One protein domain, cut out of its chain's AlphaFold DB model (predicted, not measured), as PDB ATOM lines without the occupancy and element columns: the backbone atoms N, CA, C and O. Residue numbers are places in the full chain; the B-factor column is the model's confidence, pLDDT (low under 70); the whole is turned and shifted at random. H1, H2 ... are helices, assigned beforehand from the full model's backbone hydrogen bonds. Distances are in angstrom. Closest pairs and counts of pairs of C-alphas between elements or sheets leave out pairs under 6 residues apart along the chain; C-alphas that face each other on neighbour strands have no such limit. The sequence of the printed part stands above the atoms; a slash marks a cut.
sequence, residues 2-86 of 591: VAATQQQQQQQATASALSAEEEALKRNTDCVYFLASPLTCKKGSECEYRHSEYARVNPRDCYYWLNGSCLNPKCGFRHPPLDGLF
ATOM      1  N   VAL A   2      -3.324  74.655   5.512       57.06
ATOM      2  CA  VAL A   2      -4.128  73.568   4.886       57.06
ATOM      3  C   VAL A   2      -3.368  72.602   3.945       57.06
ATOM      4  O   VAL A   2      -3.690  71.419   3.897       57.06
ATOM      5  N   ALA A   3      -2.345  73.061   3.214       56.09
ATOM      6  CA  ALA A   3      -1.609  72.205   2.270       56.09
ATOM      7  C   ALA A   3      -0.787  71.084   2.946       56.09
ATOM      8  O   ALA A   3      -0.670  69.993   2.394       56.09
ATOM      9  N   ALA A   4      -0.253  71.326   4.150       57.88
ATOM     10  CA  ALA A   4       0.582  70.347   4.852       57.88
ATOM     11  C   ALA A   4      -0.237  69.135   5.327       57.88
ATOM     12  O   ALA A   4       0.195  67.994   5.183       57.88
ATOM     13  N   THR A   5      -1.457  69.372   5.818       61.34
ATOM     14  CA  THR A   5      -2.368  68.312   6.273       61.34
ATOM     15  C   THR A   5      -2.828  67.398   5.138       61.34
ATOM     16  O   THR A   5      -2.963  66.199   5.361       61.34
ATOM     17  N   GLN A   6      -2.999  67.915   3.913       63.38
ATOM     18  CA  GLN A   6      -3.315  67.070   2.752       63.38
ATOM     19  C   GLN A   6      -2.141  66.163   2.365       63.38
ATOM     20  O   GLN A   6      -2.349  64.972   2.153       63.38
ATOM     21  N   GLN A   7      -0.909  66.685   2.332       64.12
ATOM     22  CA  GLN A   7       0.274  65.860   2.055       64.12
ATOM     23  C   GLN A   7       0.469  64.767   3.115       64.12
ATOM     24  O   GLN A   7       0.769  63.627   2.769       64.12
ATOM     25  N   GLN A   8       0.232  65.086   4.391       65.12
ATOM     26  CA  GLN A   8       0.357  64.128   5.489       65.12
ATOM     27  C   GLN A   8      -0.717  63.026   5.429       65.12
ATOM     28  O   GLN A   8      -0.389  61.850   5.569       65.12
ATOM     29  N   GLN A   9      -1.975  63.373   5.125       65.69
ATOM     30  CA  GLN A   9      -3.042  62.390   4.876       65.69
ATOM     31  C   GLN A   9      -2.754  61.515   3.650       65.69
ATOM     32  O   GLN A   9      -2.977  60.307   3.693       65.69
ATOM     33  N   GLN A  10      -2.228  62.095   2.567       66.38
ATOM     34  CA  GLN A  10      -1.923  61.359   1.340       66.38
ATOM     35  C   GLN A  10      -0.755  60.378   1.540       66.38
ATOM     36  O   GLN A  10      -0.847  59.235   1.098       66.38
ATOM     37  N   GLN A  11       0.285  60.776   2.282       66.56
ATOM     38  CA  GLN A  11       1.375  59.887   2.703       66.56
ATOM     39  C   GLN A  11       0.874  58.746   3.599       66.56
ATOM     40  O   GLN A  11       1.251  57.590   3.394       66.56
ATOM     41  N   GLN A  12      -0.008  59.044   4.559       66.06
ATOM     42  CA  GLN A  12      -0.570  58.035   5.458       66.06
ATOM     43  C   GLN A  12      -1.458  57.029   4.707       66.06
ATOM     44  O   GLN A  12      -1.336  55.828   4.934       66.06
ATOM     45  N   ALA A  13      -2.263  57.490   3.743       64.19
ATOM     46  CA  ALA A  13      -3.039  56.620   2.860       64.19
ATOM     47  C   ALA A  13      -2.143  55.699   2.010       64.19
ATOM     48  O   ALA A  13      -2.420  54.504   1.916       64.19
ATOM     49  N   THR A  14      -1.040  56.211   1.443       61.81
ATOM     50  CA  THR A  14      -0.083  55.360   0.708       61.81
ATOM     51  C   THR A  14       0.631  54.355   1.611       61.81
ATOM     52  O   THR A  14       0.811  53.213   1.205       61.81
ATOM     53  N   ALA A  15       0.988  54.726   2.845       63.06
ATOM     54  CA  ALA A  15       1.630  53.809   3.786       63.06
ATOM     55  C   ALA A  15       0.693  52.661   4.206       63.06
ATOM     56  O   ALA A  15       1.108  51.505   4.232       63.06
ATOM     57  N   SER A  16      -0.587  52.955   4.462       62.69
ATOM     58  CA  SER A  16      -1.600  51.927   4.726       62.69
ATOM     59  C   SER A  16      -1.855  51.009   3.527       62.69
ATOM     60  O   SER A  16      -2.051  49.814   3.725       62.69
ATOM     61  N   ALA A  17      -1.816  51.531   2.297       62.50
ATOM     62  CA  ALA A  17      -1.967  50.715   1.092       62.50
ATOM     63  C   ALA A  17      -0.800  49.725   0.910       62.50
ATOM     64  O   ALA A  17      -1.042  48.540   0.698       62.50
ATOM     65  N   LEU A  18       0.445  50.186   1.086       64.69
ATOM     66  CA  LEU A  18       1.639  49.330   1.035       64.69
ATOM     67  C   LEU A  18       1.634  48.265   2.150       64.69
ATOM     68  O   LEU A  18       1.968  47.112   1.908       64.69
ATOM     69  N   SER A  19       1.184  48.611   3.360       71.25
ATOM     70  CA  SER A  19       1.037  47.626   4.444       71.25
ATOM     71  C   SER A  19      -0.011  46.550   4.121       71.25
ATOM     72  O   SER A  19       0.176  45.391   4.481       71.25
ATOM     73  N   ALA A  20      -1.106  46.921   3.449       76.94
ATOM     74  CA  ALA A  20      -2.156  45.984   3.058       76.94
ATOM     75  C   ALA A  20      -1.736  45.084   1.880       76.94
ATOM     76  O   ALA A  20      -2.134  43.919   1.838       76.94
ATOM     77  N   GLU A  21      -0.921  45.584   0.941       76.62
ATOM     78  CA  GLU A  21      -0.372  44.749  -0.135       76.62
ATOM     79  C   GLU A  21       0.704  43.785   0.391       76.62
ATOM     80  O   GLU A  21       0.677  42.611   0.027       76.62
ATOM     81  N   GLU A  22       1.573  44.217   1.314       80.81
ATOM     82  CA  GLU A  22       2.554  43.344   1.979       80.81
ATOM     83  C   GLU A  22       1.862  42.197   2.734       80.81
ATOM     84  O   GLU A  22       2.218  41.026   2.557       80.81
ATOM     85  N   GLU A  23       0.823  42.501   3.520       82.94
ATOM     86  CA  GLU A  23       0.047  41.477   4.224       82.94
ATOM     87  C   GLU A  23      -0.663  40.537   3.234       82.94
ATOM     88  O   GLU A  23      -0.596  39.316   3.391       82.94
ATOM     89  N   ALA A  24      -1.266  41.063   2.161       81.88
ATOM     90  CA  ALA A  24      -1.887  40.244   1.119       81.88
ATOM     91  C   ALA A  24      -0.878  39.325   0.405       81.88
ATOM     92  O   ALA A  24      -1.191  38.158   0.153       81.88
ATOM     93  N   LEU A  25       0.343  39.796   0.126       83.44
ATOM     94  CA  LEU A  25       1.429  38.960  -0.389       83.44
ATOM     95  C   LEU A  25       1.799  37.867   0.628       83.44
ATOM     96  O   LEU A  25       1.883  36.692   0.264       83.44
ATOM     97  N   LYS A  26       1.948  38.202   1.911       84.12
ATOM     98  CA  LYS A  26       2.283  37.226   2.960       84.12
ATOM     99  C   LYS A  26       1.210  36.139   3.103       84.12
ATOM    100  O   LYS A  26       1.543  34.954   3.127       84.12
ATOM    101  N   ARG A  27      -0.073  36.521   3.088       86.25
ATOM    102  CA  ARG A  27      -1.231  35.603   3.085       86.25
ATOM    103  C   ARG A  27      -1.327  34.774   1.799       86.25
ATOM    104  O   ARG A  27      -1.823  33.649   1.842       86.25
ATOM    105  N   ASN A  28      -0.827  35.294   0.675       90.94
ATOM    106  CA  ASN A  28      -0.772  34.586  -0.606       90.94
ATOM    107  C   ASN A  28       0.496  33.739  -0.816       90.94
ATOM    108  O   ASN A  28       0.530  32.962  -1.769       90.94
ATOM    109  N   THR A  29       1.509  33.852   0.044       93.31
ATOM    110  CA  THR A  29       2.738  33.045  -0.007       93.31
ATOM    111  C   THR A  29       2.465  31.644   0.533       93.31
ATOM    112  O   THR A  29       1.814  31.495   1.566       93.31
ATOM    113  N   ASP A  30       2.959  30.602  -0.134       94.56
ATOM    114  CA  ASP A  30       2.688  29.217   0.250       94.56
ATOM    115  C   ASP A  30       3.418  28.785   1.524       94.56
ATOM    116  O   ASP A  30       4.613  29.026   1.715       94.56
ATOM    117  N   CYS A  31       2.720  28.023   2.365       94.38
ATOM    118  CA  CYS A  31       3.337  27.370   3.510       94.38
ATOM    119  C   CYS A  31       4.258  26.232   3.044       94.38
ATOM    120  O   CYS A  31       3.791  25.156   2.663       94.38
ATOM    121  N   VAL A  32       5.574  26.441   3.137       93.69
ATOM    122  CA  VAL A  32       6.607  25.460   2.744       93.69
ATOM    123  C   VAL A  32       6.402  24.089   3.409       93.69
ATOM    124  O   VAL A  32       6.608  23.062   2.767       93.69
ATOM    125  N   TYR A  33       5.929  24.055   4.660       94.25
ATOM    126  CA  TYR A  33       5.589  22.807   5.351       94.25
ATOM    127  C   TYR A  33       4.394  22.100   4.690       94.25
ATOM    128  O   TYR A  33       4.514  20.956   4.257       94.25
ATOM    129  N   PHE A  34       3.264  22.792   4.504       94.94
ATOM    130  CA  PHE A  34       2.085  22.217   3.839       94.94
ATOM    131  C   PHE A  34       2.399  21.735   2.410       94.94
ATOM    132  O   PHE A  34       1.938  20.669   2.000       94.94
ATOM    133  N   LEU A  35       3.245  22.474   1.679       93.69
ATOM    134  CA  LEU A  35       3.739  22.094   0.352       93.69
ATOM    135  C   LEU A  35       4.567  20.795   0.335       93.69
ATOM    136  O   LEU A  35       4.652  20.170  -0.724       93.69
ATOM    137  N   ALA A  36       5.171  20.400   1.459       92.62
ATOM    138  CA  ALA A  36       5.853  19.116   1.615       92.62
ATOM    139  C   ALA A  36       4.870  18.005   2.028       92.62
ATOM    140  O   ALA A  36       4.859  16.931   1.427       92.62
ATOM    141  N   SER A  37       4.016  18.262   3.024       92.62
ATOM    142  CA  SER A  37       2.895  17.389   3.396       92.62
ATOM    143  C   SER A  37       1.884  18.142   4.275       92.62
ATOM    144  O   SER A  37       2.320  18.846   5.197       92.62
ATOM    145  N   PRO A  38       0.556  17.951   4.087       92.31
ATOM    146  CA  PRO A  38      -0.472  18.650   4.862       92.31
ATOM    147  C   PRO A  38      -0.323  18.475   6.380       92.31
ATOM    148  O   PRO A  38      -0.561  19.412   7.136       92.31
ATOM    149  N   LEU A  39       0.151  17.302   6.819       91.31
ATOM    150  CA  LEU A  39       0.324  16.954   8.235       91.31
ATOM    151  C   LEU A  39       1.536  17.628   8.904       91.31
ATOM    152  O   LEU A  39       1.672  17.571  10.124       91.31
ATOM    153  N   THR A  40       2.440  18.248   8.138       93.56
ATOM    154  CA  THR A  40       3.662  18.854   8.703       93.56
ATOM    155  C   THR A  40       3.479  20.313   9.118       93.56
ATOM    156  O   THR A  40       4.241  20.807   9.953       93.56
ATOM    157  N   CYS A  41       2.455  21.012   8.607       94.88
ATOM    158  CA  CYS A  41       2.134  22.353   9.084       94.88
ATOM    159  C   CYS A  41       1.269  22.302  10.350       94.88
ATOM    160  O   CYS A  41       0.048  22.167  10.294       94.88
ATOM    161  N   LYS A  42       1.903  22.517  11.505       94.25
ATOM    162  CA  LYS A  42       1.235  22.517  12.819       94.25
ATOM    163  C   LYS A  42       0.214  23.648  13.034       94.25
ATOM    164  O   LYS A  42      -0.510  23.592  14.018       94.25
ATOM    165  N   LYS A  43       0.149  24.663  12.157       92.44
ATOM    166  CA  LYS A  43      -0.842  25.758  12.246       92.44
ATOM    167  C   LYS A  43      -2.222  25.404  11.664       92.44
ATOM    168  O   LYS A  43      -3.165  26.151  11.886       92.44
ATOM    169  N   GLY A  44      -2.363  24.300  10.921       87.25
ATOM    170  CA  GLY A  44      -3.655  23.907  10.342       87.25
ATOM    171  C   GLY A  44      -4.270  25.003   9.458       87.25
ATOM    172  O   GLY A  44      -3.579  25.594   8.631       87.25
ATOM    173  N   SER A  45      -5.563  25.284   9.626       87.62
ATOM    174  CA  SER A  45      -6.274  26.371   8.932       87.62
ATOM    175  C   SER A  45      -5.845  27.778   9.370       87.62
ATOM    176  O   SER A  45      -5.968  28.715   8.585       87.62
ATOM    177  N   GLU A  46      -5.282  27.934  10.570       90.50
ATOM    178  CA  GLU A  46      -4.780  29.205  11.116       90.50
ATOM    179  C   GLU A  46      -3.326  29.495  10.685       90.50
ATOM    180  O   GLU A  46      -2.556  30.217  11.326       90.50
ATOM    181  N   CYS A  47      -2.908  28.923   9.554       92.12
ATOM    182  CA  CYS A  47      -1.644  29.293   8.951       92.12
ATOM    183  C   CYS A  47      -1.732  30.695   8.331       92.12
ATOM    184  O   CYS A  47      -2.610  31.014   7.528       92.12
ATOM    185  N   GLU A  48      -0.768  31.531   8.711       91.00
ATOM    186  CA  GLU A  48      -0.519  32.836   8.099       91.00
ATOM    187  C   GLU A  48      -0.171  32.680   6.612       91.00
ATOM    188  O   GLU A  48      -0.626  33.467   5.787       91.00
ATOM    189  N   TYR A  49       0.549  31.611   6.270       92.50
ATOM    190  CA  TYR A  49       0.869  31.237   4.899       92.50
ATOM    191  C   TYR A  49      -0.224  30.365   4.275       92.50
ATOM    192  O   TYR A  49      -0.891  29.568   4.938       92.50
ATOM    193  N   ARG A  50      -0.363  30.481   2.961       93.44
ATOM    194  CA  ARG A  50      -1.390  29.844   2.143       93.44
ATOM    195  C   ARG A  50      -1.281  28.317   2.160       93.44
ATOM    196  O   ARG A  50      -0.216  27.751   1.903       93.44
ATOM    197  N   HIS A  51      -2.405  27.645   2.406       93.88
ATOM    198  CA  HIS A  51      -2.562  26.197   2.261       93.88
ATOM    199  C   HIS A  51      -3.412  25.912   1.016       93.88
ATOM    200  O   HIS A  51      -4.623  26.112   1.023       93.88
ATOM    201  N   SER A  52      -2.766  25.478  -0.070       92.44
ATOM    202  CA  SER A  52      -3.418  25.131  -1.340       92.44
ATOM    203  C   SER A  52      -2.999  23.727  -1.765       92.44
ATOM    204  O   SER A  52      -1.845  23.491  -2.125       92.44
ATOM    205  N   GLU A  53      -3.939  22.783  -1.725       93.44
ATOM    206  CA  GLU A  53      -3.700  21.387  -2.114       93.44
ATOM    207  C   GLU A  53      -3.323  21.267  -3.601       93.44
ATOM    208  O   GLU A  53      -2.419  20.519  -3.968       93.44
ATOM    209  N   TYR A  54      -3.920  22.106  -4.452       93.81
ATOM    210  CA  TYR A  54      -3.555  22.218  -5.865       93.81
ATOM    211  C   TYR A  54      -2.101  22.686  -6.052       93.81
ATOM    212  O   TYR A  54      -1.366  22.100  -6.845       93.81
ATOM    213  N   ALA A  55      -1.638  23.672  -5.272       94.81
ATOM    214  CA  ALA A  55      -0.237  24.099  -5.302       94.81
ATOM    215  C   ALA A  55       0.718  23.017  -4.755       94.81
ATOM    216  O   ALA A  55       1.837  22.877  -5.251       94.81
ATOM    217  N   ARG A  56       0.269  22.201  -3.787       93.94
ATOM    218  CA  ARG A  56       1.036  21.068  -3.241       93.94
ATOM    219  C   ARG A  56       1.341  20.001  -4.294       93.94
ATOM    220  O   ARG A  56       2.447  19.459  -4.278       93.94
ATOM    221  N   VAL A  57       0.419  19.723  -5.219       92.44
ATOM    222  CA  VAL A  57       0.630  18.746  -6.310       92.44
ATOM    223  C   VAL A  57       1.238  19.353  -7.582       92.44
ATOM    224  O   VAL A  57       1.875  18.641  -8.355       92.44
ATOM    225  N   ASN A  58       1.109  20.664  -7.800       93.06
ATOM    226  CA  ASN A  58       1.636  21.331  -8.993       93.06
ATOM    227  C   ASN A  58       3.181  21.439  -8.957       93.06
ATOM    228  O   ASN A  58       3.729  21.943  -7.976       93.06
ATOM    229  N   PRO A  59       3.926  21.012  -9.997       91.50
ATOM    230  CA  PRO A  59       5.384  21.156 -10.063       91.50
ATOM    231  C   PRO A  59       5.855  22.530 -10.587       91.50
ATOM    232  O   PRO A  59       7.041  22.687 -10.883       91.50
ATOM    233  N   ARG A  60       4.956  23.509 -10.771       94.44
ATOM    234  CA  ARG A  60       5.267  24.844 -11.307       94.44
ATOM    235  C   ARG A  60       4.892  25.972 -10.348       94.44
ATOM    236  O   ARG A  60       3.792  26.005  -9.790       94.44
ATOM    237  N   ASP A  61       5.794  26.941 -10.262       95.19
ATOM    238  CA  ASP A  61       5.546  28.239  -9.644       95.19
ATOM    239  C   ASP A  61       4.632  29.105 -10.522       95.19
ATOM    240  O   ASP A  61       4.596  28.984 -11.752       95.19
ATOM    241  N   CYS A  62       3.871  29.988  -9.884       95.38
ATOM    242  CA  CYS A  62       2.953  30.898 -10.545       95.38
ATOM    243  C   CYS A  62       3.731  32.023 -11.240       95.38
ATOM    244  O   CYS A  62       4.351  32.859 -10.586       95.38
ATOM    245  N   TYR A  63       3.637  32.097 -12.569       94.81
ATOM    246  CA  TYR A  63       4.257  33.166 -13.360       94.81
ATOM    247  C   TYR A  63       3.847  34.570 -12.879       94.81
ATOM    248  O   TYR A  63       4.687  35.449 -12.714       94.81
ATOM    249  N   TYR A  64       2.562  34.769 -12.570       92.75
ATOM    250  CA  TYR A  64       2.066  36.046 -12.055       92.75
ATOM    251  C   TYR A  64       2.563  36.355 -10.637       92.75
ATOM    252  O   TYR A  64       2.668  37.522 -10.283       92.75
ATOM    253  N   TRP A  65       2.881  35.342  -9.825       93.94
ATOM    254  CA  TRP A  65       3.428  35.521  -8.475       93.94
ATOM    255  C   TRP A  65       4.904  35.913  -8.515       93.94
ATOM    256  O   TRP A  65       5.301  36.880  -7.875       93.94
ATOM    257  N   LEU A  66       5.697  35.232  -9.351       91.38
ATOM    258  CA  LEU A  66       7.093  35.596  -9.621       91.38
ATOM    259  C   LEU A  66       7.228  37.015 -10.208       91.38
ATOM    260  O   LEU A  66       8.279  37.630 -10.073       91.38
ATOM    261  N   ASN A  67       6.151  37.544 -10.797       88.62
ATOM    262  CA  ASN A  67       6.028  38.918 -11.288       88.62
ATOM    263  C   ASN A  67       5.291  39.864 -10.304       88.62
ATOM    264  O   ASN A  67       4.777  40.900 -10.726       88.62
ATOM    265  N   GLY A  68       5.155  39.504  -9.021       87.00
ATOM    266  CA  GLY A  68       4.550  40.346  -7.972       87.00
ATOM    267  C   GLY A  68       3.060  40.682  -8.151       87.00
ATOM    268  O   GLY A  68       2.547  41.579  -7.494       87.00
ATOM    269  N   SER A  69       2.357  39.994  -9.054       88.00
ATOM    270  CA  SER A  69       1.018  40.365  -9.545       88.00
ATOM    271  C   SER A  69      -0.103  39.384  -9.157       88.00
ATOM    272  O   SER A  69      -1.268  39.625  -9.476       88.00
ATOM    273  N   CYS A  70       0.195  38.245  -8.515       91.44
ATOM    274  CA  CYS A  70      -0.824  37.229  -8.214       91.44
ATOM    275  C   CYS A  70      -1.513  37.454  -6.859       91.44
ATOM    276  O   CYS A  70      -1.106  36.918  -5.828       91.44
ATOM    277  N   LEU A  71      -2.625  38.188  -6.888       87.69
ATOM    278  CA  LEU A  71      -3.460  38.456  -5.712       87.69
ATOM    279  C   LEU A  71      -4.497  37.350  -5.399       87.69
ATOM    280  O   LEU A  71      -5.324  37.529  -4.511       87.69
ATOM    281  N   ASN A  72      -4.470  36.198  -6.085       88.75
ATOM    282  CA  ASN A  72      -5.467  35.132  -5.912       88.75
ATOM    283  C   ASN A  72      -5.043  34.066  -4.866       88.75
ATOM    284  O   ASN A  72      -4.202  33.219  -5.188       88.75
ATOM    285  N   PRO A  73      -5.680  33.989  -3.677       86.06
ATOM    286  CA  PRO A  73      -5.364  32.968  -2.672       86.06
ATOM    287  C   PRO A  73      -5.756  31.541  -3.105       86.06
ATOM    288  O   PRO A  73      -5.182  30.567  -2.619       86.06
ATOM    289  N   LYS A  74      -6.673  31.376  -4.065       89.31
ATOM    290  CA  LYS A  74      -7.064  30.069  -4.630       89.31
ATOM    291  C   LYS A  74      -6.219  29.653  -5.846       89.31
ATOM    292  O   LYS A  74      -6.579  28.710  -6.544       89.31
ATOM    293  N   CYS A  75      -5.096  30.326  -6.121       93.50
ATOM    294  CA  CYS A  75      -4.190  29.960  -7.214       93.50
ATOM    295  C   CYS A  75      -3.741  28.479  -7.145       93.50
ATOM    296  O   CYS A  75      -3.245  28.012  -6.115       93.50
ATOM    297  N   GLY A  76      -3.873  27.743  -8.252       94.19
ATOM    298  CA  GLY A  76      -3.442  26.341  -8.357       94.19
ATOM    299  C   GLY A  76      -1.937  26.132  -8.583       94.19
ATOM    300  O   GLY A  76      -1.498  24.995  -8.712       94.19
ATOM    301  N   PHE A  77      -1.148  27.206  -8.664       95.56
ATOM    302  CA  PHE A  77       0.308  27.192  -8.862       95.56
ATOM    303  C   PHE A  77       1.039  27.585  -7.571       95.56
ATOM    304  O   PHE A  77       0.434  28.207  -6.691       95.56
ATOM    305  N   ARG A  78       2.330  27.238  -7.454       95.88
ATOM    306  CA  ARG A  78       3.116  27.544  -6.246       95.88
ATOM    307  C   ARG A  78       3.475  29.018  -6.127       95.88
ATOM    308  O   ARG A  78       3.826  29.667  -7.112       95.88
ATOM    309  N   HIS A  79       3.401  29.529  -4.908       95.38
ATOM    310  CA  HIS A  79       3.746  30.891  -4.517       95.38
ATOM    311  C   HIS A  79       4.932  30.862  -3.528       95.38
ATOM    312  O   HIS A  79       4.725  31.029  -2.324       95.38
ATOM    313  N   PRO A  80       6.173  30.588  -3.980       91.44
ATOM    314  CA  PRO A  80       7.345  30.575  -3.100       91.44
ATOM    315  C   PRO A  80       7.648  31.976  -2.524       91.44
ATOM    316  O   PRO A  80       7.401  32.962  -3.221       91.44
ATOM    317  N   PRO A  81       8.214  32.098  -1.305       89.75
ATOM    318  CA  PRO A  81       8.605  33.390  -0.731       89.75
ATOM    319  C   PRO A  81       9.478  34.225  -1.684       89.75
ATOM    320  O   PRO A  81      10.424  33.708  -2.282       89.75
ATOM    321  N   LEU A  82       9.150  35.511  -1.838       80.62
ATOM    322  CA  LEU A  82       9.756  36.407  -2.839       80.62
ATOM    323  C   LEU A  82      10.988  37.179  -2.326       80.62
ATOM    324  O   LEU A  82      11.577  37.957  -3.081       80.62
ATOM    325  N   ASP A  83      11.398  36.925  -1.080       72.25
ATOM    326  CA  ASP A  83      12.357  37.673  -0.244       72.25
ATOM    327  C   ASP A  83      13.761  37.907  -0.850       72.25
ATOM    328  O   ASP A  83      14.570  38.640  -0.283       72.25
ATOM    329  N   GLY A  84      14.077  37.287  -1.992       55.81
ATOM    330  CA  GLY A  84      15.343  37.452  -2.715       55.81
ATOM    331  C   GLY A  84      15.243  38.082  -4.110       55.81
ATOM    332  O   GLY A  84      16.285  38.276  -4.735       55.81
ATOM    333  N   LEU A  85      14.039  38.370  -4.630       52.44
ATOM    334  CA  LEU A  85      13.850  38.769  -6.038       52.44
ATOM    335  C   LEU A  85      13.376  40.219  -6.230       52.44
ATOM    336  O   LEU A  85      13.784  40.866  -7.193       52.44
ATOM    337  N   PHE A  86      12.579  40.754  -5.301       42.53
ATOM    338  CA  PHE A  86      12.098  42.139  -5.341       42.53
ATOM    339  C   PHE A  86      12.831  43.010  -4.319       42.53
ATOM    340  O   PHE A  86      12.332  43.307  -3.238       42.53
TER     341      PHE A  86
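What this domain is: This is residues 2 to 86 of the 591 residues of an uncharacterized protein of Ricinus communis (UniProt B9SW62). One long helix, H1, sticks out with residues 2 to 20 from a small, compact head that is made largely of loops, with the short helices H2, H3 and H4 among them. The printed part has 85 residues, with four named helices in the order H1, H2, H3, H4 and no named strand; its class is all helix, though under half of the residues, 41, are in named elements. The whole is loose, with a radius of gyration of the C-alphas of 16.4 A, and spans 56 by 27 by 22 A, the free arm of H1 making the length.

Where its parts are: Find C-alpha 2 at (-4.128, 73.568, 4.886); from there H1, residues 2 to 28, runs 39.5 A to C-alpha 28 at (-0.772, 34.586, -0.606). Next come H2, residues 32 to 36, and H3, residues 53 to 57. Last is H4, residues 63 to 66, which ends at C-alpha 66 at (7.093, 35.596, -9.621).

How they stand to each other: Look at Leu 35 and Arg 56, where H2 and H3 touch: their C-alphas, the closest of the two helices, are 4.6 A apart. H1 touches no helix, and H4 touches no helix. In H2 and H3 every O i to N i+4 pair is within hydrogen-bond range, in H1 22 of 23 are, and H4 is too short for such a pair.

The domain as a whole: The C-alphas of Val 2 and Leu 39, the two farthest apart, are 56.9 A from each other. Without residues 2 to 20, which stand free, the body spans 30 by 24 by 21 A. The printed part has no cut; the link from H2 to H3 is long, and residues 67 to 86 hold no named element. Read the B-factor column for low confidence: pLDDT is under 70 in residues 2 to 18 and 84 to 86.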